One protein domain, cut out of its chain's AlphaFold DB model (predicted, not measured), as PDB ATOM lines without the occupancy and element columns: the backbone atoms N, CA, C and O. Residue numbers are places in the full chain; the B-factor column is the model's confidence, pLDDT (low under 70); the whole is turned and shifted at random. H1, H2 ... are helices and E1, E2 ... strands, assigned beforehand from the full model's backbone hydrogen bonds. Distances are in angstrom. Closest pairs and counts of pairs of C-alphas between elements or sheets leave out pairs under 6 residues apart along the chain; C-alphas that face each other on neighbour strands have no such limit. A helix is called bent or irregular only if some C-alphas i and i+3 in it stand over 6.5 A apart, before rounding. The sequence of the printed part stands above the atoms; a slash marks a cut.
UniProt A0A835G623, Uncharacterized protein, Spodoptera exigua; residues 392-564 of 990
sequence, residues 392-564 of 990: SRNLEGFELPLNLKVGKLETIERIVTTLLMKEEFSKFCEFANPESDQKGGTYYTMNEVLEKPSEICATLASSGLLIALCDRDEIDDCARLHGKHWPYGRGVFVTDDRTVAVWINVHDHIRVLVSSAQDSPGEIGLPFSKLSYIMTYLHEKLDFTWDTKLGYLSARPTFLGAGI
ATOM      1  N   SER A 392     205.345 162.098 295.403       91.62
ATOM      2  CA  SER A 392     206.033 161.477 296.547       91.62
ATOM      3  C   SER A 392     207.550 161.620 296.488       91.62
ATOM      4  O   SER A 392     208.155 161.540 295.415       91.62
ATOM      5  N   ARG A 393     208.189 161.819 297.645       92.75
ATOM      6  CA  ARG A 393     209.650 161.923 297.783       92.75
ATOM      7  C   ARG A 393     210.150 161.280 299.076       92.75
ATOM      8  O   ARG A 393     209.437 161.216 300.076       92.75
ATOM      9  N   ASN A 394     211.412 160.851 299.044       94.00
ATOM     10  CA  ASN A 394     212.117 160.227 300.157       94.00
ATOM     11  C   ASN A 394     213.430 160.959 300.451       94.00
ATOM     12  O   ASN A 394     214.180 161.265 299.525       94.00
ATOM     13  N   LEU A 395     213.664 161.281 301.726       92.81
ATOM     14  CA  LEU A 395     214.789 162.102 302.178       92.81
ATOM     15  C   LEU A 395     216.123 161.366 302.043       92.81
ATOM     16  O   LEU A 395     216.228 160.190 302.394       92.81
ATOM     17  N   GLU A 396     217.155 162.073 301.592       89.44
ATOM     18  CA  GLU A 396     218.512 161.531 301.575       89.44
ATOM     19  C   GLU A 396     219.046 161.308 303.006       89.44
ATOM     20  O   GLU A 396     218.672 161.999 303.953       89.44
ATOM     21  N   GLY A 397     219.875 160.275 303.191       83.88
ATOM     22  CA  GLY A 397     220.361 159.844 304.509       83.88
ATOM     23  C   GLY A 397     219.372 159.007 305.340       83.88
ATOM     24  O   GLY A 397     219.759 158.497 306.395       83.88
ATOM     25  N   PHE A 398     218.134 158.803 304.871       87.81
ATOM     26  CA  PHE A 398     217.119 157.987 305.549       87.81
ATOM     27  C   PHE A 398     216.643 156.795 304.695       87.81
ATOM     28  O   PHE A 398     216.283 156.922 303.524       87.81
ATOM     29  N   GLU A 399     216.618 155.613 305.316       88.44
ATOM     30  CA  GLU A 399     215.949 154.406 304.803       88.44
ATOM     31  C   GLU A 399     214.424 154.610 304.756       88.44
ATOM     32  O   GLU A 399     213.905 155.469 305.463       88.44
ATOM     33  N   LEU A 400     213.693 153.807 303.974       90.06
ATOM     34  CA  LEU A 400     212.232 153.922 303.873       90.06
ATOM     35  C   LEU A 400     211.516 153.819 305.246       90.06
ATOM     36  O   LEU A 400     211.948 153.034 306.099       90.06
ATOM     37  N   PRO A 401     210.377 154.525 305.449       86.62
ATOM     38  CA  PRO A 401     209.621 154.575 306.711       86.62
ATOM     39  C   PRO A 401     209.247 153.238 307.366       86.62
ATOM     40  O   PRO A 401     208.923 153.223 308.556       86.62
ATOM     41  N   LEU A 402     209.271 152.128 306.621       86.19
ATOM     42  CA  LEU A 402     209.055 150.771 307.132       86.19
ATOM     43  C   LEU A 402     210.111 150.371 308.182       86.19
ATOM     44  O   LEU A 402     209.776 149.761 309.200       86.19
ATOM     45  N   ASN A 403     211.366 150.769 307.952       84.31
ATOM     46  CA  ASN A 403     212.553 150.262 308.657       84.31
ATOM     47  C   ASN A 403     213.010 151.190 309.796       84.31
ATOM     48  O   ASN A 403     213.858 150.836 310.619       84.31
ATOM     49  N   LEU A 404     212.453 152.402 309.854       86.38
ATOM     50  CA  LEU A 404     212.886 153.438 310.780       86.38
ATOM     51  C   LEU A 404     212.426 153.168 312.223       86.38
ATOM     52  O   LEU A 404     211.243 152.986 312.515       86.38
ATOM     53  N   LYS A 405     213.382 153.235 313.156       85.56
ATOM     54  CA  LYS A 405     213.117 153.299 314.604       85.56
ATOM     55  C   LYS A 405     212.475 154.644 314.971       85.56
ATOM     56  O   LYS A 405     212.768 155.658 314.336       85.56
ATOM     57  N   VAL A 406     211.693 154.659 316.055       85.44
ATOM     58  CA  VAL A 406     210.946 155.824 316.587       85.44
ATOM     59  C   VAL A 406     211.708 157.156 316.482       85.44
ATOM     60  O   VAL A 406     211.245 158.053 315.788       85.44
ATOM     61  N   GLY A 407     212.919 157.266 317.043       85.00
ATOM     62  CA  GLY A 407     213.681 158.526 317.026       85.00
ATOM     63  C   GLY A 407     214.113 159.034 315.638       85.00
ATOM     64  O   GLY A 407     214.326 160.236 315.469       85.00
ATOM     65  N   LYS A 408     214.220 158.161 314.617       88.44
ATOM     66  CA  LYS A 408     214.400 158.602 313.217       88.44
ATOM     67  C   LYS A 408     213.073 159.141 312.655       88.44
ATOM     68  O   LYS A 408     213.087 160.189 312.022       88.44
ATOM     69  N   LEU A 409     211.943 158.480 312.935       90.00
ATOM     70  CA  LEU A 409     210.604 158.918 312.504       90.00
ATOM     71  C   LEU A 409     210.242 160.297 313.081       90.00
ATOM     72  O   LEU A 409     209.936 161.199 312.307       90.00
ATOM     73  N   GLU A 410     210.388 160.485 314.399       90.50
ATOM     74  CA  GLU A 410     210.196 161.772 315.099       90.50
ATOM     75  C   GLU A 410     211.100 162.880 314.531       90.50
ATOM     76  O   GLU A 410     210.722 164.049 314.452       90.50
ATOM     77  N   THR A 411     212.323 162.526 314.118       91.88
ATOM     78  CA  THR A 411     213.256 163.486 313.513       91.88
ATOM     79  C   THR A 411     212.763 163.953 312.144       91.88
ATOM     80  O   THR A 411     212.779 165.155 311.886       91.88
ATOM     81  N   ILE A 412     212.276 163.043 311.295       92.25
ATOM     82  CA  ILE A 412     211.714 163.380 309.978       92.25
ATOM     83  C   ILE A 412     210.407 164.165 310.121       92.25
ATOM     84  O   ILE A 412     210.254 165.215 309.500       92.25
ATOM     85  N   GLU A 413     209.502 163.703 310.986       93.44
ATOM     86  CA  GLU A 413     208.245 164.375 311.329       93.44
ATOM     87  C   GLU A 413     208.495 165.826 311.748       93.44
ATOM     88  O   GLU A 413     207.931 166.751 311.159       93.44
ATOM     89  N   ARG A 414     209.423 166.045 312.685       92.38
ATOM     90  CA  ARG A 414     209.809 167.380 313.152       92.38
ATOM     91  C   ARG A 414     210.459 168.228 312.058       92.38
ATOM     92  O   ARG A 414     210.176 169.420 312.000       92.38
ATOM     93  N   ILE A 415     211.308 167.663 311.195       91.75
ATOM     94  CA  ILE A 415     211.922 168.403 310.074       91.75
ATOM     95  C   ILE A 415     210.846 168.885 309.095       91.75
ATOM     96  O   ILE A 415     210.800 170.073 308.778       91.75
ATOM     97  N   VAL A 416     209.958 167.991 308.653       91.69
ATOM     98  CA  VAL A 416     208.940 168.304 307.640       91.69
ATOM     99  C   VAL A 416     207.883 169.259 308.201       91.69
ATOM    100  O   VAL A 416     207.609 170.286 307.586       91.69
ATOM    101  N   THR A 417     207.353 169.013 309.404       91.00
ATOM    102  CA  THR A 417     206.383 169.928 310.042       91.00
ATOM    103  C   THR A 417     206.973 171.320 310.308       91.00
ATOM    104  O   THR A 417     206.305 172.318 310.048       91.00
ATOM    105  N   THR A 418     208.249 171.422 310.710       90.50
ATOM    106  CA  THR A 418     208.950 172.716 310.891       90.50
ATOM    107  C   THR A 418     209.155 173.482 309.573       90.50
ATOM    108  O   THR A 418     209.398 174.688 309.603       90.50
ATOM    109  N   LEU A 419     209.069 172.824 308.411       89.31
ATOM    110  CA  LEU A 419     209.087 173.490 307.102       89.31
ATOM    111  C   LEU A 419     207.687 173.923 306.652       89.31
ATOM    112  O   LEU A 419     207.536 175.050 306.189       89.31
ATOM    113  N   LEU A 420     206.675 173.070 306.836       87.00
ATOM    114  CA  LEU A 420     205.284 173.361 306.461       87.00
ATOM    115  C   LEU A 420     204.663 174.485 307.315       87.00
ATOM    116  O   LEU A 420     203.868 175.271 306.816       87.00
ATOM    117  N   MET A 421     205.079 174.618 308.580       85.06
ATOM    118  CA  MET A 421     204.602 175.650 309.517       85.06
ATOM    119  C   MET A 421     205.276 177.033 309.352       85.06
ATOM    120  O   MET A 421     205.173 177.882 310.237       85.06
ATOM    121  N   LYS A 422     206.006 177.286 308.256       85.38
ATOM    122  CA  LYS A 422     206.655 178.586 307.995       85.38
ATOM    123  C   LYS A 422     205.779 179.503 307.154       85.38
ATOM    124  O   LYS A 422     205.211 179.077 306.157       85.38
ATOM    125  N   GLU A 423     205.844 180.808 307.430       75.75
ATOM    126  CA  GLU A 423     205.240 181.850 306.581       75.75
ATOM    127  C   GLU A 423     205.730 181.840 305.120       75.75
ATOM    128  O   GLU A 423     205.103 182.448 304.256       75.75
ATOM    129  N   GLU A 424     206.887 181.235 304.834       76.50
ATOM    130  CA  GLU A 424     207.343 180.995 303.457       76.50
ATOM    131  C   GLU A 424     206.411 180.013 302.735       76.50
ATOM    132  O   GLU A 424     206.064 180.244 301.582       76.50
ATOM    133  N   PHE A 425     205.982 178.949 303.419       79.31
ATOM    134  CA  PHE A 425     205.138 177.895 302.866       79.31
ATOM    135  C   PHE A 425     203.690 178.363 302.658       79.31
ATOM    136  O   PHE A 425     203.113 178.100 301.602       79.31
ATOM    137  N   SER A 426     203.135 179.134 303.605       74.00
ATOM    138  CA  SER A 426     201.789 179.720 303.483       74.00
ATOM    139  C   SER A 426     201.622 180.516 302.185       74.00
ATOM    140  O   SER A 426     200.652 180.308 301.463       74.00
ATOM    141  N   LYS A 427     202.623 181.322 301.805       70.81
ATOM    142  CA  LYS A 427     202.605 182.164 300.591       70.81
ATOM    143  C   LYS A 427     202.533 181.371 299.281       70.81
ATOM    144  O   LYS A 427     202.020 181.884 298.292       70.81
ATOM    145  N   PHE A 428     203.014 180.124 299.258       68.06
ATOM    146  CA  PHE A 428     202.846 179.231 298.103       68.06
ATOM    147  C   PHE A 428     201.463 178.555 298.072       68.06
ATOM    148  O   PHE A 428     201.014 178.143 297.004       68.06
ATOM    149  N   CYS A 429     200.771 178.470 299.213       64.50
ATOM    150  CA  CYS A 429     199.402 177.954 299.311       64.50
ATOM    151  C   CYS A 429     198.358 179.043 298.988       64.50
ATOM    152  O   CYS A 429     197.417 178.785 298.239       64.50
ATOM    153  N   GLU A 430     198.579 180.265 299.491       59.88
ATOM    154  CA  GLU A 430     197.773 181.483 299.267       59.88
ATOM    155  C   GLU A 430     197.612 181.840 297.774       59.88
ATOM    156  O   GLU A 430     196.627 182.461 297.379       59.88
ATOM    157  N   PHE A 431     198.566 181.423 296.935       55.59
ATOM    158  CA  PHE A 431     198.747 181.870 295.551       55.59
ATOM    159  C   PHE A 431     197.500 181.815 294.649       55.59
ATOM    160  O   PHE A 431     197.338 182.675 293.789       55.59
ATOM    161  N   ALA A 432     196.633 180.811 294.822       48.09
ATOM    162  CA  ALA A 432     195.479 180.593 293.941       48.09
ATOM    163  C   ALA A 432     194.140 181.117 294.495       48.09
ATOM    164  O   ALA A 432     193.158 181.100 293.766       48.09
ATOM    165  N   ASN A 433     194.084 181.559 295.758       52.06
ATOM    166  CA  ASN A 433     192.865 182.063 296.406       52.06
ATOM    167  C   ASN A 433     193.162 183.383 297.151       52.06
ATOM    168  O   ASN A 433     193.165 183.418 298.382       52.06
ATOM    169  N   PRO A 434     193.393 184.500 296.432       51.16
ATOM    170  CA  PRO A 434     193.696 185.795 297.051       51.16
ATOM    171  C   PRO A 434     192.545 186.380 297.896       51.16
ATOM    172  O   PRO A 434     192.757 187.366 298.599       51.16
ATOM    173  N   GLU A 435     191.344 185.791 297.843       46.22
ATOM    174  CA  GLU A 435     190.168 186.212 298.620       46.22
ATOM    175  C   GLU A 435     189.976 185.445 299.947       46.22
ATOM    176  O   GLU A 435     189.123 185.823 300.749       46.22
ATOM    177  N   SER A 436     190.747 184.382 300.228       49.59
ATOM    178  CA  SER A 436     190.572 183.607 301.467       49.59
ATOM    179  C   SER A 436     191.342 184.204 302.652       49.59
ATOM    180  O   SER A 436     192.570 184.176 302.688       49.59
ATOM    181  N   ASP A 437     190.623 184.658 303.682       48.31
ATOM    182  CA  ASP A 437     191.194 185.208 304.930       48.31
ATOM    183  C   ASP A 437     191.951 184.178 305.809       48.31
ATOM    184  O   ASP A 437     192.567 184.549 306.812       48.31
ATOM    185  N   GLN A 438     191.902 182.889 305.457       53.38
ATOM    186  CA  GLN A 438     192.497 181.776 306.207       53.38
ATOM    187  C   GLN A 438     193.967 181.575 305.807       53.38
ATOM    188  O   GLN A 438     194.289 181.507 304.623       53.38
ATOM    189  N   LYS A 439     194.873 181.541 306.794       58.03
ATOM    190  CA  LYS A 439     196.318 181.762 306.586       58.03
ATOM    191  C   LYS A 439     197.164 180.667 307.221       58.03
ATOM    192  O   LYS A 439     197.838 180.889 308.228       58.03
ATOM    193  N   GLY A 440     197.168 179.505 306.575       69.50
ATOM    194  CA  GLY A 440     198.083 178.414 306.882       69.50
ATOM    195  C   GLY A 440     197.470 177.034 306.669       69.50
ATOM    196  O   GLY A 440     196.790 176.761 305.677       69.50
ATOM    197  N   GLY A 441     197.791 176.146 307.602       82.81
ATOM    198  CA  GLY A 441     197.299 174.782 307.658       82.81
ATOM    199  C   GLY A 441     197.643 174.141 308.994       82.81
ATOM    200  O   GLY A 441     198.513 174.612 309.730       82.81
ATOM    201  N   THR A 442     196.954 173.051 309.307       89.19
ATOM    202  CA  THR A 442     197.061 172.340 310.583       89.19
ATOM    203  C   THR A 442     197.713 170.976 310.376       89.19
ATOM    204  O   THR A 442     197.431 170.284 309.397       89.19
ATOM    205  N   TYR A 443     198.589 170.575 311.303       92.38
ATOM    206  CA  TYR A 443     199.140 169.222 311.351       92.38
ATOM    207  C   TYR A 443     198.316 168.343 312.292       92.38
ATOM    208  O   TYR A 443     198.124 168.703 313.450       92.38
ATOM    209  N   TYR A 444     197.885 167.189 311.790       91.56
ATOM    210  CA  TYR A 444     197.161 166.162 312.529       91.56
ATOM    211  C   TYR A 444     198.031 164.910 312.626       91.56
ATOM    212  O   TYR A 444     198.553 164.416 311.620       91.56
ATOM    213  N   THR A 445     198.179 164.371 313.831       91.50
ATOM    214  CA  THR A 445     198.873 163.103 314.062       91.50
ATOM    215  C   THR A 445     198.040 161.937 313.535       91.50
ATOM    216  O   THR A 445     196.810 161.983 313.484       91.50
ATOM    217  N   MET A 446     198.693 160.832 313.182       89.50
ATOM    218  CA  MET A 446     197.997 159.646 312.677       89.50
ATOM    219  C   MET A 446     197.025 159.036 313.710       89.50
ATOM    220  O   MET A 446     196.074 158.366 313.323       89.50
ATOM    221  N   ASN A 447     197.187 159.311 315.012       87.69
ATOM    222  CA  ASN A 447     196.204 158.908 316.028       87.69
ATOM    223  C   ASN A 447     194.847 159.616 315.846       87.69
ATOM    224  O   ASN A 447     193.812 158.981 316.003       87.69
ATOM    225  N   GLU A 448     194.849 160.903 315.485       85.94
ATOM    226  CA  GLU A 448     193.637 161.720 315.282       85.94
ATOM    227  C   GLU A 448     192.963 161.406 313.931       85.94
ATOM    228  O   GLU A 448     191.744 161.508 313.779       85.94
ATOM    229  N   VAL A 449     193.746 160.960 312.941       85.56
ATOM    230  CA  VAL A 449     193.233 160.463 311.651       85.56
ATOM    231  C   VAL A 449     192.565 159.089 311.799       85.56
ATOM    232  O   VAL A 449     191.553 158.835 311.148       85.56
ATOM    233  N   LEU A 450     193.100 158.218 312.664       83.00
ATOM    234  CA  LEU A 450     192.586 156.863 312.919       83.00
ATOM    235  C   LEU A 450     191.524 156.791 314.040       83.00
ATOM    236  O   LEU A 450     191.013 155.708 314.331       83.00
ATOM    237  N   GLU A 451     191.174 157.911 314.682       83.12
ATOM    238  CA  GLU A 451     190.090 157.946 315.669       83.12
ATOM    239  C   GLU A 451     188.727 157.632 315.013       83.12
ATOM    240  O   GLU A 451     188.497 157.894 313.830       83.12
ATOM    241  N   LYS A 452     187.797 157.035 315.767       80.19
ATOM    242  CA  LYS A 452     186.470 156.654 315.256       80.19
ATOM    243  C   LYS A 452     185.363 157.239 316.143       80.19
ATOM    244  O   LYS A 452     185.153 156.718 317.239       80.19
ATOM    245  N   PRO A 453     184.614 158.262 315.678       77.88
ATOM    246  CA  PRO A 453     184.698 158.932 314.370       77.88
ATOM    247  C   PRO A 453     185.814 159.995 314.293       77.88
ATOM    248  O   PRO A 453     185.952 160.798 315.208       77.88
ATOM    249  N   SER A 454     186.536 160.066 313.166       79.94
ATOM    250  CA  SER A 454     187.500 161.142 312.873       79.94
ATOM    251  C   SER A 454     186.915 162.151 311.878       79.94
ATOM    252  O   SER A 454     186.642 161.828 310.717       79.94
ATOM    253  N   GLU A 455     186.746 163.396 312.328       83.88
ATOM    254  CA  GLU A 455     186.267 164.514 311.500       83.88
ATOM    255  C   GLU A 455     187.269 164.887 310.395       83.88
ATOM    256  O   GLU A 455     186.870 165.252 309.283       83.88
ATOM    257  N   ILE A 456     188.575 164.748 310.664       84.88
ATOM    258  CA  ILE A 456     189.626 165.021 309.680       84.88
ATOM    259  C   ILE A 456     189.682 163.931 308.602       84.88
ATOM    260  O   ILE A 456     189.814 164.258 307.425       84.88
ATOM    261  N   CYS A 457     189.473 162.657 308.954       84.19
ATOM    262  CA  CYS A 457     189.369 161.570 307.975       84.19
ATOM    263  C   CYS A 457     188.163 161.765 307.035       84.19
ATOM    264  O   CYS A 457     188.307 161.695 305.812       84.19
ATOM    265  N   ALA A 458     186.995 162.125 307.583       83.31
ATOM    266  CA  ALA A 458     185.812 162.467 306.786       83.31
ATOM    267  C   ALA A 458     186.038 163.702 305.888       83.31
ATOM    268  O   ALA A 458     185.628 163.709 304.726       83.31
ATOM    269  N   THR A 459     186.739 164.722 306.394       83.31
ATOM    270  CA  THR A 459     187.106 165.919 305.620       83.31
ATOM    271  C   THR A 459     188.033 165.568 304.453       83.31
ATOM    272  O   THR A 459     187.736 165.914 303.310       83.31
ATOM    273  N   LEU A 460     189.107 164.818 304.709       84.56
ATOM    274  CA  LEU A 460     190.051 164.354 303.689       84.56
ATOM    275  C   LEU A 460     189.369 163.485 302.623       84.56
ATOM    276  O   LEU A 460     189.688 163.617 301.443       84.56
ATOM    277  N   ALA A 461     188.403 162.646 303.012       81.88
ATOM    278  CA  ALA A 461     187.592 161.878 302.070       81.88
ATOM    279  C   ALA A 461     186.735 162.795 301.176       81.88
ATOM    280  O   ALA A 461     186.688 162.588 299.966       81.88
ATOM    281  N   SER A 462     186.109 163.835 301.745       79.19
ATOM    282  CA  SER A 462     185.279 164.787 300.988       79.19
ATOM    283  C   SER A 462     186.063 165.662 299.998       79.19
ATOM    284  O   SER A 462     185.521 166.025 298.958       79.19
ATOM    285  N   SER A 463     187.344 165.940 300.272       77.81
ATOM    286  CA  SER A 463     188.264 166.617 299.339       77.81
ATOM    287  C   SER A 463     189.020 165.659 298.402       77.81
ATOM    288  O   SER A 463     189.883 166.104 297.653       77.81
ATOM    289  N   GLY A 464     188.801 164.339 298.473       76.88
ATOM    290  CA  GLY A 464     189.579 163.354 297.700       76.88
ATOM    291  C   GLY A 464     191.071 163.247 298.079       76.88
ATOM    292  O   GLY A 464     191.839 162.596 297.372       76.88
ATOM    293  N   LEU A 465     191.481 163.865 299.194       84.00
ATOM    294  CA  LEU A 465     192.859 163.933 299.704       84.00
ATOM    295  C   LEU A 465     193.215 162.792 300.679       84.00
ATOM    296  O   LEU A 465     194.364 162.685 301.118       84.00
ATOM    297  N   LEU A 466     192.240 161.951 301.039       82.12
ATOM    298  CA  LEU A 466     192.454 160.752 301.847       82.12
ATOM    299  C   LEU A 466     193.220 159.689 301.044       82.12
ATOM    300  O   LEU A 466     192.778 159.269 299.976       82.12
ATOM    301  N   ILE A 467     194.352 159.233 301.583       79.50
ATOM    302  CA  ILE A 467     195.103 158.096 301.036       79.50
ATOM    303  C   ILE A 467     194.552 156.758 301.539       79.50
ATOM    304  O   ILE A 467     193.837 156.682 302.537       79.50
ATOM    305  N   ALA A 468     194.956 155.688 300.861       67.62
ATOM    306  CA  ALA A 468     194.741 154.308 301.261       67.62
ATOM    307  C   ALA A 468     195.392 153.999 302.631       67.62
ATOM    308  O   ALA A 468     196.583 153.698 302.709       67.62
ATOM    309  N   LEU A 469     194.612 154.057 303.714       68.88
ATOM    310  CA  LEU A 469     195.019 153.624 305.055       68.88
ATOM    311  C   LEU A 469     194.442 152.235 305.358       68.88
ATOM    312  O   LEU A 469     193.272 151.980 305.086       68.88
ATOM    313  N   CYS A 470     195.256 151.348 305.935       59.97
ATOM    314  CA  CYS A 470     194.799 150.055 306.443       59.97
ATOM    315  C   CYS A 470     194.663 150.128 307.966       59.97
ATOM    316  O   CYS A 470     195.645 150.371 308.673       59.97
ATOM    317  N   ASP A 471     193.451 149.917 308.473       58.12
ATOM    318  CA  ASP A 471     193.188 149.984 309.906       58.12
ATOM    319  C   ASP A 471     193.828 148.819 310.670       58.12
ATOM    320  O   ASP A 471     193.875 147.673 310.214       58.12
ATOM    321  N   ARG A 472     194.279 149.120 311.893       54.44
ATOM    322  CA  ARG A 472     195.002 148.184 312.771       54.44
ATOM    323  C   ARG A 472     194.201 146.922 313.120       54.44
ATOM    324  O   ARG A 472     194.803 145.900 313.437       54.44
ATOM    325  N   ASP A 473     192.875 147.009 313.051       52.97
ATOM    326  CA  ASP A 473     191.943 145.930 313.390       52.97
ATOM    327  C   ASP A 473     191.456 145.142 312.153       52.97
ATOM    328  O   ASP A 473     190.737 144.156 312.302       52.97
ATOM    329  N   GLU A 474     191.826 145.555 310.931       53.47
ATOM    330  CA  GLU A 474     191.339 144.946 309.679       53.47
ATOM    331  C   GLU A 474     192.334 143.966 309.029       53.47
ATOM    332  O   GLU A 474     191.924 143.105 308.245       53.47
ATOM    333  N   ILE A 475     193.637 144.075 309.327       55.91
ATOM    334  CA  ILE A 475     194.693 143.251 308.711       55.91
ATOM    335  C   ILE A 475     195.771 142.873 309.745       55.91
ATOM    336  O   ILE A 475     196.542 143.730 310.173       55.91
ATOM    337  N   ASP A 476     195.924 141.573 310.054       56.25
ATOM    338  CA  ASP A 476     196.977 141.050 310.962       56.25
ATOM    339  C   ASP A 476     198.402 141.521 310.589       56.25
ATOM    340  O   ASP A 476     199.269 141.709 311.439       56.25
ATOM    341  N   ASP A 477     198.639 141.710 309.288       59.97
ATOM    342  CA  ASP A 477     199.903 142.145 308.688       59.97
ATOM    343  C   ASP A 477     200.029 143.678 308.555       59.97
ATOM    344  O   ASP A 477     200.902 144.161 307.836       59.97
ATOM    345  N   CYS A 478     199.226 144.479 309.269       64.00
ATOM    346  CA  CYS A 478     199.358 145.946 309.317       64.00
ATOM    347  C   CYS A 478     200.812 146.405 309.594       64.00
ATOM    348  O   CYS A 478     201.280 147.401 309.036       64.00
ATOM    349  N   ALA A 479     201.559 145.645 310.402       65.06
ATOM    350  CA  ALA A 479     202.970 145.901 310.700       65.06
ATOM    351  C   ALA A 479     203.932 145.668 309.511       65.06
ATOM    352  O   ALA A 479     205.031 146.218 309.529       65.06
ATOM    353  N   ARG A 480     203.538 144.901 308.480       72.19
ATOM    354  CA  ARG A 480     204.287 144.735 307.215       72.19
ATOM    355  C   ARG A 480     204.021 145.854 306.206       72.19
ATOM    356  O   ARG A 480     204.858 146.097 305.348       72.19
ATOM    357  N   LEU A 481     202.878 146.535 306.306       72.12
ATOM    358  CA  LEU A 481     202.545 147.686 305.457       72.12
ATOM    359  C   LEU A 481     203.196 148.972 305.970       72.12
ATOM    360  O   LEU A 481     203.820 149.708 305.207       72.12
ATOM    361  N   HIS A 482     203.041 149.247 307.266       75.06
ATOM    362  CA  HIS A 482     203.390 150.541 307.860       75.06
ATOM    363  C   HIS A 482     204.544 150.474 308.880       75.06
ATOM    364  O   HIS A 482     204.957 151.500 309.426       75.06
ATOM    365  N   GLY A 483     205.090 149.281 309.127       76.88
ATOM    366  CA  GLY A 483     206.206 149.037 310.039       76.88
ATOM    367  C   GLY A 483     205.777 148.793 311.488       76.88
ATOM    368  O   GLY A 483     204.693 149.181 311.930       76.88
ATOM    369  N   LYS A 484     206.676 148.185 312.273       78.06
ATOM    370  CA  LYS A 484     206.458 147.796 313.685       78.06
ATOM    371  C   LYS A 484     206.006 148.943 314.607       78.06
ATOM    372  O   LYS A 484     205.438 148.688 315.665       78.06
ATOM    373  N   HIS A 485     206.285 150.189 314.231       83.50
ATOM    374  CA  HIS A 485     206.025 151.385 315.036       83.50
ATOM    375  C   HIS A 485     204.760 152.164 314.631       83.50
ATOM    376  O   HIS A 485     204.565 153.273 315.119       83.50
ATOM    377  N   TRP A 486     203.907 151.633 313.747       83.00
ATOM    378  CA  TRP A 486     202.629 152.271 313.400       83.00
ATOM    379  C   TRP A 486     201.717 152.437 314.637       83.00
ATOM    380  O   TRP A 486     201.613 151.492 315.426       83.00
ATOM    381  N   PRO A 487     201.045 153.591 314.835       86.81
ATOM    382  CA  PRO A 487     200.993 154.787 313.979       86.81
ATOM    383  C   PRO A 487     201.986 155.906 314.373       86.81
ATOM    384  O   PRO A 487     201.876 157.029 313.894       86.81
ATOM    385  N   TYR A 488     202.945 155.642 315.263       86.00
ATOM    386  CA  TYR A 488     203.778 156.666 315.904       86.00
ATOM    387  C   TYR A 488     204.748 157.360 314.924       86.00
ATOM    388  O   TYR A 488     205.383 156.687 314.106       86.00
ATOM    389  N   GLY A 489     204.898 158.686 315.031       84.62
ATOM    390  CA  GLY A 489     205.768 159.503 314.171       84.62
ATOM    391  C   GLY A 489     205.258 159.670 312.732       84.62
ATOM    392  O   GLY A 489     206.058 159.748 311.795       84.62
ATOM    393  N   ARG A 490     203.934 159.593 312.541       90.25
ATOM    394  CA  ARG A 490     203.211 159.756 311.269       90.25
ATOM    395  C   ARG A 490     202.066 160.744 311.461       90.25
ATOM    396  O   ARG A 490     201.477 160.822 312.538       90.25
ATOM    397  N   GLY A 491     201.667 161.388 310.369       91.88
ATOM    398  CA  GLY A 491     200.486 162.246 310.333       91.88
ATOM    399  C   GLY A 491     200.299 162.917 308.979       91.88
ATOM    400  O   GLY A 491     200.952 162.550 307.996       91.88
ATOM    401  N   VAL A 492     199.421 163.913 308.941       94.00
ATOM    402  CA  VAL A 492     199.070 164.680 307.745       94.00
ATOM    403  C   VAL A 492     198.956 166.165 308.078       94.00
ATOM    404  O   VAL A 492     198.290 166.558 309.033       94.00
ATOM    405  N   PHE A 493     199.616 167.006 307.291       92.50
ATOM    406  CA  PHE A 493     199.382 168.448 307.279       92.50
ATOM    407  C   PHE A 493     198.310 168.766 306.238       92.50
ATOM    408  O   PHE A 493     198.401 168.270 305.117       92.50
ATOM    409  N   VAL A 494     197.321 169.587 306.583       90.38
ATOM    410  CA  VAL A 494     196.222 169.975 305.686       90.38
ATOM    411  C   VAL A 494     196.079 171.492 305.703       90.38
ATOM    412  O   VAL A 494     196.037 172.084 306.782       90.38
ATOM    413  N   THR A 495     196.022 172.124 304.531       87.31
ATOM    414  CA  THR A 495     195.781 173.572 304.413       87.31
ATOM    415  C   THR A 495     194.366 173.943 304.844       87.31
ATOM    416  O   THR A 495     193.436 173.146 304.702       87.31
ATOM    417  N   ASP A 496     194.180 175.169 305.335       82.50
ATOM    418  CA  ASP A 496     192.861 175.640 305.787       82.50
ATOM    419  C   ASP A 496     191.828 175.639 304.637       82.50
ATOM    420  O   ASP A 496     190.661 175.307 304.850       82.50
ATOM    421  N   ASP A 497     192.287 175.884 303.398       77.25
ATOM    422  CA  ASP A 497     191.495 175.797 302.157       77.25
ATOM    423  C   ASP A 497     191.099 174.361 301.751       77.25
ATOM    424  O   ASP A 497     190.324 174.175 300.814       77.25
ATOM    425  N   ARG A 498     191.624 173.339 302.445       83.62
ATOM    426  CA  ARG A 498     191.381 171.902 302.219       83.62
ATOM    427  C   ARG A 498     191.701 171.406 300.803       83.62
ATOM    428  O   ARG A 498     191.192 170.351 300.415       83.62
ATOM    429  N   THR A 499     192.544 172.117 300.046       83.81
ATOM    430  CA  THR A 499     192.990 171.691 298.705       83.81
ATOM    431  C   THR A 499     194.337 170.969 298.708       83.81
ATOM    432  O   THR A 499     194.613 170.237 297.760       83.81
ATOM    433  N   VAL A 500     195.163 171.121 299.752       89.12
ATOM    434  CA  VAL A 500     196.481 170.476 299.873       89.12
ATOM    435  C   VAL A 500     196.535 169.591 301.119       89.12
ATOM    436  O   VAL A 500     196.195 170.026 302.220       89.12
ATOM    437  N   ALA A 501     197.038 168.365 300.957       92.00
ATOM    438  CA  ALA A 501     197.407 167.478 302.058       92.00
ATOM    439  C   ALA A 501     198.844 166.961 301.885       92.00
ATOM    440  O   ALA A 501     199.210 166.465 300.821       92.00
ATOM    441  N   VAL A 502     199.660 167.041 302.937       93.50
ATOM    442  CA  VAL A 502     201.032 166.513 302.966       93.50
ATOM    443  C   VAL A 502     201.127 165.425 304.030       93.50
ATOM    444  O   VAL A 502     201.160 165.709 305.227       93.50
ATOM    445  N   TRP A 503     201.167 164.169 303.591       93.69
ATOM    446  CA  TRP A 503     201.304 163.001 304.461       93.69
ATOM    447  C   TRP A 503     202.776 162.720 304.754       93.69
ATOM    448  O   TRP A 503     203.619 162.793 303.855       93.69
ATOM    449  N   ILE A 504     203.074 162.378 306.008       94.06
ATOM    450  CA  ILE A 504     204.440 162.223 306.520       94.06
ATOM    451  C   ILE A 504     204.652 160.796 307.043       94.06
ATOM    452  O   ILE A 504     203.866 160.305 307.855       94.06
ATOM    453  N   ASN A 505     205.740 160.151 306.605       92.06
ATOM    454  CA  ASN A 505     206.167 158.799 307.003       92.06
ATOM    455  C   ASN A 505     205.152 157.663 306.702       92.06
ATOM    456  O   ASN A 505     205.155 156.632 307.389       92.06
ATOM    457  N   VAL A 506     204.307 157.813 305.669       87.94
ATOM    458  CA  VAL A 506     203.325 156.797 305.227       87.94
ATOM    459  C   VAL A 506     203.745 156.189 303.883       87.94
ATOM    460  O   VAL A 506     203.466 156.740 302.817       87.94
ATOM    461  N   HIS A 507     204.409 155.030 303.956       84.69
ATOM    462  CA  HIS A 507     205.125 154.321 302.875       84.69
ATOM    463  C   HIS A 507     206.309 155.094 302.278       84.69
ATOM    464  O   HIS A 507     207.423 154.580 302.289       84.69
ATOM    465  N   ASP A 508     206.094 156.327 301.828       91.00
ATOM    466  CA  ASP A 508     207.142 157.294 301.490       91.00
ATOM    467  C   ASP A 508     207.263 158.343 302.618       91.00
ATOM    468  O   ASP A 508     206.330 158.546 303.403       91.00
ATOM    469  N   HIS A 509     208.409 159.019 302.726       93.00
ATOM    470  CA  HIS A 509     208.638 160.043 303.756       93.00
ATOM    471  C   HIS A 509     207.708 161.250 303.611       93.00
ATOM    472  O   HIS A 509     207.223 161.764 304.617       93.00
ATOM    473  N   ILE A 510     207.468 161.695 302.372       94.19
ATOM    474  CA  ILE A 510     206.579 162.811 302.040       94.19
ATOM    475  C   ILE A 510     205.698 162.402 300.853       94.19
ATOM    476  O   ILE A 510     206.221 162.033 299.798       94.19
ATOM    477  N   ARG A 511     204.373 162.522 300.998       93.19
ATOM    478  CA  ARG A 511     203.398 162.468 299.891       93.19
ATOM    479  C   ARG A 511     202.587 163.764 299.886       93.19
ATOM    480  O   ARG A 511     201.810 163.997 300.806       93.19
ATOM    481  N   VAL A 512     202.779 164.602 298.870       92.69
ATOM    482  CA  VAL A 512     202.006 165.831 298.637       92.69
ATOM    483  C   VAL A 512     200.850 165.497 297.701       92.69
ATOM    484  O   VAL A 512     201.083 165.035 296.586       92.69
ATOM    485  N   LEU A 513     199.616 165.728 298.141       92.12
ATOM    486  CA  LEU A 513     198.406 165.635 297.329       92.12
ATOM    487  C   LEU A 513     197.793 167.032 297.185       92.12
ATOM    488  O   LEU A 513     197.686 167.763 298.171       92.12
ATOM    489  N   VAL A 514     197.370 167.385 295.970       90.25
ATOM    490  CA  VAL A 514     196.644 168.629 295.670       90.25
ATOM    491  C   VAL A 514     195.384 168.308 294.868       90.25
ATOM    492  O   VAL A 514     195.476 167.643 293.836       90.25
ATOM    493  N   SER A 515     194.224 168.779 295.328       88.50
ATOM    494  CA  SER A 515     192.927 168.659 294.643       88.50
ATOM    495  C   SER A 515     192.622 169.893 293.785       88.50
ATOM    496  O   SER A 515     193.055 170.997 294.122       88.50
ATOM    497  N   SER A 516     191.834 169.735 292.714       84.44
ATOM    498  CA  SER A 516     191.097 170.853 292.103       84.44
ATOM    499  C   SER A 516     189.997 171.370 293.038       84.44
ATOM    500  O   SER A 516     189.606 170.694 293.998       84.44
ATOM    501  N   ALA A 517     189.547 172.602 292.789       75.69
ATOM    502  CA  ALA A 517     188.428 173.209 293.499       75.69
ATOM    503  C   ALA A 517     187.113 172.495 293.145       75.69
ATOM    504  O   ALA A 517     186.970 171.956 292.049       75.69
ATOM    505  N   GLN A 518     186.142 172.513 294.063       71.56
ATOM    506  CA  GLN A 518     184.821 171.920 293.814       71.56
ATOM    507  C   GLN A 518     183.999 172.734 292.800       71.56
ATOM    508  O   GLN A 518     183.133 172.169 292.140       71.56
ATOM    509  N   ASP A 519     184.298 174.028 292.654       72.25
ATOM    510  CA  ASP A 519     183.611 174.948 291.741       72.25
ATOM    511  C   ASP A 519     184.160 174.922 290.298       72.25
ATOM    512  O   ASP A 519     183.496 175.418 289.394       72.25
ATOM    513  N   SER A 520     185.355 174.353 290.077       76.00
ATOM    514  CA  SER A 520     186.000 174.233 288.755       76.00
ATOM    515  C   SER A 520     186.828 172.933 288.619       76.00
ATOM    516  O   SER A 520     188.054 172.952 288.435       76.00
ATOM    517  N   PRO A 521     186.195 171.748 288.744       78.75
ATOM    518  CA  PRO A 521     186.895 170.469 288.870       78.75
ATOM    519  C   PRO A 521     187.812 170.127 287.683       78.75
ATOM    520  O   PRO A 521     188.791 169.396 287.888       78.75
ATOM    521  N   GLY A 522     187.548 170.663 286.482       78.06
ATOM    522  CA  GLY A 522     188.372 170.484 285.281       78.06
ATOM    523  C   GLY A 522     189.705 171.258 285.230       78.06
ATOM    524  O   GLY A 522     190.558 170.931 284.395       78.06
ATOM    525  N   GLU A 523     189.945 172.241 286.108       82.75
ATOM    526  CA  GLU A 523     191.099 173.166 286.059       82.75
ATOM    527  C   GLU A 523     192.414 172.595 286.627       82.75
ATOM    528  O   GLU A 523     193.018 173.143 287.548       82.75
ATOM    529  N   ILE A 524     192.909 171.490 286.060       82.81
ATOM    530  CA  ILE A 524     194.114 170.775 286.539       82.81
ATOM    531  C   ILE A 524     195.390 171.646 286.526       82.81
ATOM    532  O   ILE A 524     196.314 171.402 287.309       82.81
ATOM    533  N   GLY A 525     195.449 172.684 285.686       81.62
ATOM    534  CA  GLY A 525     196.572 173.626 285.643       81.62
ATOM    535  C   GLY A 525     196.866 174.326 286.982       81.62
ATOM    536  O   GLY A 525     198.035 174.490 287.351       81.62
ATOM    537  N   LEU A 526     195.830 174.651 287.766       80.88
ATOM    538  CA  LEU A 526     195.982 175.321 289.063       80.88
ATOM    539  C   LEU A 526     196.551 174.377 290.150       80.88
ATOM    540  O   LEU A 526     197.583 174.725 290.732       80.88
ATOM    541  N   PRO A 527     196.015 173.157 290.384       84.56
ATOM    542  CA  PRO A 527     196.658 172.140 291.221       84.56
ATOM    543  C   PRO A 527     198.081 171.788 290.790       84.56
ATOM    544  O   PRO A 527     198.947 171.616 291.649       84.56
ATOM    545  N   PHE A 528     198.358 171.709 289.482       87.06
ATOM    546  CA  PHE A 528     199.712 171.429 288.996       87.06
ATOM    547  C   PHE A 528     200.675 172.579 289.317       87.06
ATOM    548  O   PHE A 528     201.808 172.334 289.737       87.06
ATOM    549  N   SER A 529     200.214 173.827 289.200       84.06
ATOM    550  CA  SER A 529     200.978 175.014 289.593       84.06
ATOM    551  C   SER A 529     201.240 175.040 291.107       84.06
ATOM    552  O   SER A 529     202.401 175.141 291.509       84.06
ATOM    553  N   LYS A 530     200.210 174.840 291.953       82.88
ATOM    554  CA  LYS A 530     200.357 174.700 293.422       82.88
ATOM    555  C   LYS A 530     201.392 173.625 293.782       82.88
ATOM    556  O   LYS A 530     202.330 173.890 294.533       82.88
ATOM    557  N   LEU A 531     201.252 172.426 293.210       88.19
ATOM    558  CA  LEU A 531     202.162 171.303 293.441       88.19
ATOM    559  C   LEU A 531     203.601 171.639 293.025       88.19
ATOM    560  O   LEU A 531     204.539 171.303 293.744       88.19
ATOM    561  N   SER A 532     203.778 172.318 291.891       87.31
ATOM    562  CA  SER A 532     205.088 172.710 291.364       87.31
ATOM    563  C   SER A 532     205.821 173.661 292.312       87.31
ATOM    564  O   SER A 532     206.971 173.395 292.663       87.31
ATOM    565  N   TYR A 533     205.147 174.702 292.814       84.31
ATOM    566  CA  TYR A 533     205.720 175.610 293.817       84.31
ATOM    567  C   TYR A 533     206.072 174.889 295.128       84.31
ATOM    568  O   TYR A 533     207.181 175.061 295.639       84.31
ATOM    569  N   ILE A 534     205.176 174.036 295.642       87.31
ATOM    570  CA  ILE A 534     205.416 173.237 296.856       87.31
ATOM    571  C   ILE A 534     206.639 172.326 296.679       87.31
ATOM    572  O   ILE A 534     207.519 172.292 297.542       87.31
ATOM    573  N   MET A 535     206.735 171.612 295.555       88.81
ATOM    574  CA  MET A 535     207.855 170.712 295.296       88.81
ATOM    575  C   MET A 535     209.172 171.466 295.097       88.81
ATOM    576  O   MET A 535     210.192 171.008 295.605       88.81
ATOM    577  N   THR A 536     209.166 172.629 294.439       86.81
ATOM    578  CA  THR A 536     210.353 173.492 294.342       86.81
ATOM    579  C   THR A 536     210.791 174.009 295.714       86.81
ATOM    580  O   THR A 536     211.973 173.896 296.030       86.81
ATOM    581  N   TYR A 537     209.872 174.476 296.572       86.69
ATOM    582  CA  TYR A 537     210.219 174.886 297.940       86.69
ATOM    583  C   TYR A 537     210.856 173.737 298.730       86.69
ATOM    584  O   TYR A 537     211.893 173.922 299.363       86.69
ATOM    585  N   LEU A 538     210.289 172.529 298.658       89.12
ATOM    586  CA  LEU A 538     210.855 171.362 299.336       89.12
ATOM    587  C   LEU A 538     212.237 170.981 298.771       89.12
ATOM    588  O   LEU A 538     213.142 170.723 299.557       89.12
ATOM    589  N   HIS A 539     212.436 171.016 297.446       87.94
ATOM    590  CA  HIS A 539     213.737 170.752 296.796       87.94
ATOM    591  C   HIS A 539     214.806 171.821 297.102       87.94
ATOM    592  O   HIS A 539     215.990 171.541 296.952       87.94
ATOM    593  N   GLU A 540     214.432 173.024 297.550       88.06
ATOM    594  CA  GLU A 540     215.389 174.030 298.044       88.06
ATOM    595  C   GLU A 540     215.832 173.814 299.501       88.06
ATOM    596  O   GLU A 540     216.839 174.390 299.919       88.06
ATOM    597  N   LYS A 541     215.057 173.075 300.310       88.56
ATOM    598  CA  LYS A 541     215.313 172.908 301.757       88.56
ATOM    599  C   LYS A 541     215.680 171.475 302.165       88.56
ATOM    600  O   LYS A 541     216.083 171.281 303.311       88.56
ATOM    601  N   LEU A 542     215.487 170.489 301.285       91.12
ATOM    602  CA  LEU A 542     215.622 169.059 301.565       91.12
ATOM    603  C   LEU A 542     216.262 168.324 300.379       91.12
ATOM    604  O   LEU A 542     215.788 168.429 299.248       91.12
ATOM    605  N   ASP A 543     217.278 167.513 300.669       90.88
ATOM    606  CA  ASP A 543     217.872 166.577 299.715       90.88
ATOM    607  C   ASP A 543     217.054 165.272 299.645       90.88
ATOM    608  O   ASP A 543     216.499 164.798 300.646       90.88
ATOM    609  N   PHE A 544     216.961 164.675 298.452       92.69
ATOM    610  CA  PHE A 544     216.067 163.549 298.162       92.69
ATOM    611  C   PHE A 544     216.772 162.429 297.387       92.69
ATOM    612  O   PHE A 544     217.424 162.688 296.376       92.69
ATOM    613  N   THR A 545     216.549 161.173 297.790       90.62
ATOM    614  CA  THR A 545     217.173 159.986 297.181       90.62
ATOM    615  C   THR A 545     216.838 159.858 295.691       90.62
ATOM    616  O   THR A 545     215.671 159.667 295.327       90.62
ATOM    617  N   TRP A 546     217.862 159.914 294.838       89.25
ATOM    618  CA  TRP A 546     217.747 159.871 293.379       89.25
ATOM    619  C   TRP A 546     218.780 158.918 292.767       89.25
ATOM    620  O   TRP A 546     219.972 159.039 293.039       89.25
ATOM    621  N   ASP A 547     218.325 158.015 291.897       88.38
ATOM    622  CA  ASP A 547     219.166 157.210 291.012       88.38
ATOM    623  C   ASP A 547     219.119 157.722 289.559       88.38
ATOM    624  O   ASP A 547     218.111 158.205 289.044       88.38
ATOM    625  N   THR A 548     220.241 157.529 288.874       85.94
ATOM    626  CA  THR A 548     220.489 157.807 287.459       85.94
ATOM    627  C   THR A 548     219.518 157.141 286.480       85.94
ATOM    628  O   THR A 548     219.257 157.710 285.418       85.94
ATOM    629  N   LYS A 549     218.993 155.950 286.792       84.75
ATOM    630  CA  LYS A 549     218.117 155.149 285.921       84.75
ATOM    631  C   LYS A 549     216.669 155.189 286.411       84.75
ATOM    632  O   LYS A 549     215.765 155.458 285.628       84.75
ATOM    633  N   LEU A 550     216.453 154.954 287.704       85.50
ATOM    634  CA  LEU A 550     215.132 154.867 288.332       85.50
ATOM    635  C   LEU A 550     214.573 156.216 288.812       85.50
ATOM    636  O   LEU A 550     213.420 156.262 289.226       85.50
ATOM    637  N   GLY A 551     215.336 157.311 288.740       88.81
ATOM    638  CA  GLY A 551     214.896 158.627 289.204       88.81
ATOM    639  C   GLY A 551     214.745 158.684 290.724       88.81
ATOM    640  O   GLY A 551     215.543 158.101 291.454       88.81
ATOM    641  N   TYR A 552     213.738 159.398 291.226       90.69
ATOM    642  CA  TYR A 552     213.476 159.436 292.666       90.69
ATOM    643  C   TYR A 552     212.949 158.082 293.150       90.69
ATOM    644  O   TYR A 552     211.989 157.543 292.600       90.69
ATOM    645  N   LEU A 553     213.586 157.532 294.185       91.19
ATOM    646  CA  LEU A 553     213.256 156.205 294.704       91.19
ATOM    647  C   LEU A 553     212.034 156.252 295.638       91.19
ATOM    648  O   LEU A 553     211.860 157.193 296.416       91.19
ATOM    649  N   SER A 554     211.192 155.217 295.569       90.31
ATOM    650  CA  SER A 554     209.938 155.097 296.327       90.31
ATOM    651  C   SER A 554     209.674 153.659 296.779       90.31
ATOM    652  O   SER A 554     210.065 152.704 296.102       90.31
ATOM    653  N   ALA A 555     208.944 153.517 297.891       87.94
ATOM    654  CA  ALA A 555     208.378 152.249 298.358       87.94
ATOM    655  C   ALA A 555     207.339 151.650 297.383       87.94
ATOM    656  O   ALA A 555     206.999 150.467 297.465       87.94
ATOM    657  N   ARG A 556     206.802 152.470 296.467       84.94
ATOM    658  CA  ARG A 556     205.762 152.106 295.499       84.94
ATOM    659  C   ARG A 556     206.361 152.142 294.084       84.94
ATOM    660  O   ARG A 556     206.616 153.233 293.576       84.94
ATOM    661  N   PRO A 557     206.530 151.002 293.381       83.69
ATOM    662  CA  PRO A 557     207.199 150.966 292.069       83.69
ATOM    663  C   PRO A 557     206.580 151.855 290.972       83.69
ATOM    664  O   PRO A 557     207.256 152.220 290.011       83.69
ATOM    665  N   THR A 558     205.304 152.243 291.106       79.75
ATOM    666  CA  THR A 558     204.635 153.190 290.184       79.75
ATOM    667  C   THR A 558     204.978 154.665 290.430       79.75
ATOM    668  O   THR A 558     204.659 155.495 289.588       79.75
ATOM    669  N   PHE A 559     205.658 154.990 291.536       85.25
ATOM    670  CA  PHE A 559     206.140 156.334 291.883       85.25
ATOM    671  C   PHE A 559     207.659 156.504 291.732       85.25
ATOM    672  O   PHE A 559     208.217 157.518 292.149       85.25
ATOM    673  N   LEU A 560     208.329 155.543 291.093       86.94
ATOM    674  CA  LEU A 560     209.679 155.750 290.572       86.94
ATOM    675  C   LEU A 560     209.684 156.835 289.479       86.94
ATOM    676  O   LEU A 560     208.642 157.230 288.945       86.94
ATOM    677  N   GLY A 561     210.868 157.323 289.131       85.81
ATOM    678  CA  GLY A 561     211.062 158.349 288.116       85.81
ATOM    679  C   GLY A 561     210.806 159.750 288.660       85.81
ATOM    680  O   GLY A 561     211.450 160.180 289.618       85.81
ATOM    681  N   ALA A 562     209.873 160.493 288.057       82.19
ATOM    682  CA  ALA A 562     209.475 161.808 288.564       82.19
ATOM    683  C   ALA A 562     208.543 161.715 289.787       82.19
ATOM    684  O   ALA A 562     208.350 162.726 290.466       82.19
ATOM    685  N   GLY A 563     207.980 160.536 290.079       85.69
ATOM    686  CA  GLY A 563     207.136 160.289 291.249       85.69
ATOM    687  C   GLY A 563     205.886 161.162 291.324       85.69
ATOM    688  O   GLY A 563     205.547 161.613 292.412       85.69
ATOM    689  N   ILE A 564     205.243 161.424 290.178       87.44
ATOM    690  CA  ILE A 564     203.999 162.200 290.049       87.44
ATOM    691  C   ILE A 564     202.910 161.298 289.458       87.44
ATOM    692  O   ILE A 564     203.148 160.617 288.458       87.44
TER     693      ILE A 564
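Overview. This is residues 392 to 564 of the 990 residues of an uncharacterized protein of Spodoptera exigua (UniProt A0A835G623). A sheet of four antiparallel strands has two long helices, H1 and H6, over one face, while the opposite face has only short helices near it, H3 and H4, together with loop. H2 packs on H6 and links H1 to the sheet's edge strand E1, H5 sits away from the sheet at the far end from H2, and residues 542 to 564 make a long stretch with no named element. The printed part has 173 residues with six named helices and four named strands, in the order H1 H2 E1 H3 H4 H5 E2 E3 E4 H6; the strand order across the sheet is E1 E2 E3 E4. The class is mixed, helices and strands, with 84 residues, under half, in named elements. The whole is compact, with a radius of gyration of the C-alphas of 15.9 A and spans of 45 by 44 by 29 A.

Arrangement. The sheet holds E1, residues 441 to 445, E2, residues 491 to 495, E3, residues 500 to 506, and E4, residues 508 to 515; E1 and E4 are its edge strands. E2, E3 and E4 form a meander, each strand the antiparallel neighbour of the one before; E2 and E3 are a hairpin, and so are E3 and E4. E1 and E2 are antiparallel at 164 degrees, with N 442 and O 494 within hydrogen-bond range at 2.9 A. E2 and E3 stand at 169 degrees, with N 502 and O 493 at 2.8 A, and E3 and E4 at 162 degrees, with N 508 and O 506 at 2.8 A. Residues 392 to 393 pair antiparallel with residues 510 to 511 of E4. H1, residues 406 to 420, is on the sheet at a height of 8.5 A; it lies over E3 and only just over E2, with 3 of its C-alphas on E2, and runs along the strands, at 8 degrees to E3 on the local plane. The closest C-alphas of H1 and E3 are those of Glu 413 and Ile 504, 6.5 A apart. H6, residues 525 to 541, is on the same face as H1, at a height of 9.8 A over the sheet on a local plane fitted to only 6 C-alphas. It lies over E4, only just not over E3 with 2 C-alphas there, and runs along the strands at 23 degrees to E4 on the local plane; its closest C-alphas to E4 are those of Pro 527 and Val 514, 5.7 A apart. With H1 and H6 on one face, helices and sheet form two layers. H1 and H6 are near each other, with 8 pairs of C-alphas within 10 A. H2, residues 423 to 432, touches H6 at a shallow tilt of 15 degrees, opposite ways; the closest C-alphas, of Phe 428 and Tyr 533, are 6.3 A apart. H2 only grazes the sheet and is irregular, with C-alphas 429 and 432 7.2 A apart. H3, residues 446 to 449, is on the face opposite H1, over none of the strands. H4, residues 455 to 462, only grazes the sheet and only just touches H3, only at the corner, with 3 pairs of C-alphas within 8 A, the closest those of Val 449 and Cys 457, 5.4 A. H5, residues 478 to 482, is not on the sheet and is apart from H1. Every O i to N i+4 pair is within hydrogen-bond range in H1, H4, H5 and H6; H2 has 2 of 6, beside 2 of 7 O i to N i+3 pairs, and H3 is too short for an O i to N i+4 pair.

Along the chain. H1 begins at C-alpha 406, (210.946, 155.824, 316.587), and is 21.0 A long. E4, the longest strand by residues, begins at C-alpha 508, (207.142, 157.294, 301.490), and is 19.4 A long. H6 is 24.7 A long and ends at C-alpha 541, (215.313, 172.908, 301.757). E3 is 16.2 A long and H2 16.0 A.

Size, cuts and confidence. The two C-alphas farthest apart are those of Glu 435 and Asp 476, at 47.3 A. The printed part has no cut, and the link from H4 to H5, of 15 residues, is long. The mean pLDDT of the printed part is 81.8; residues 428 to 440 and 468 to 479 are under 70.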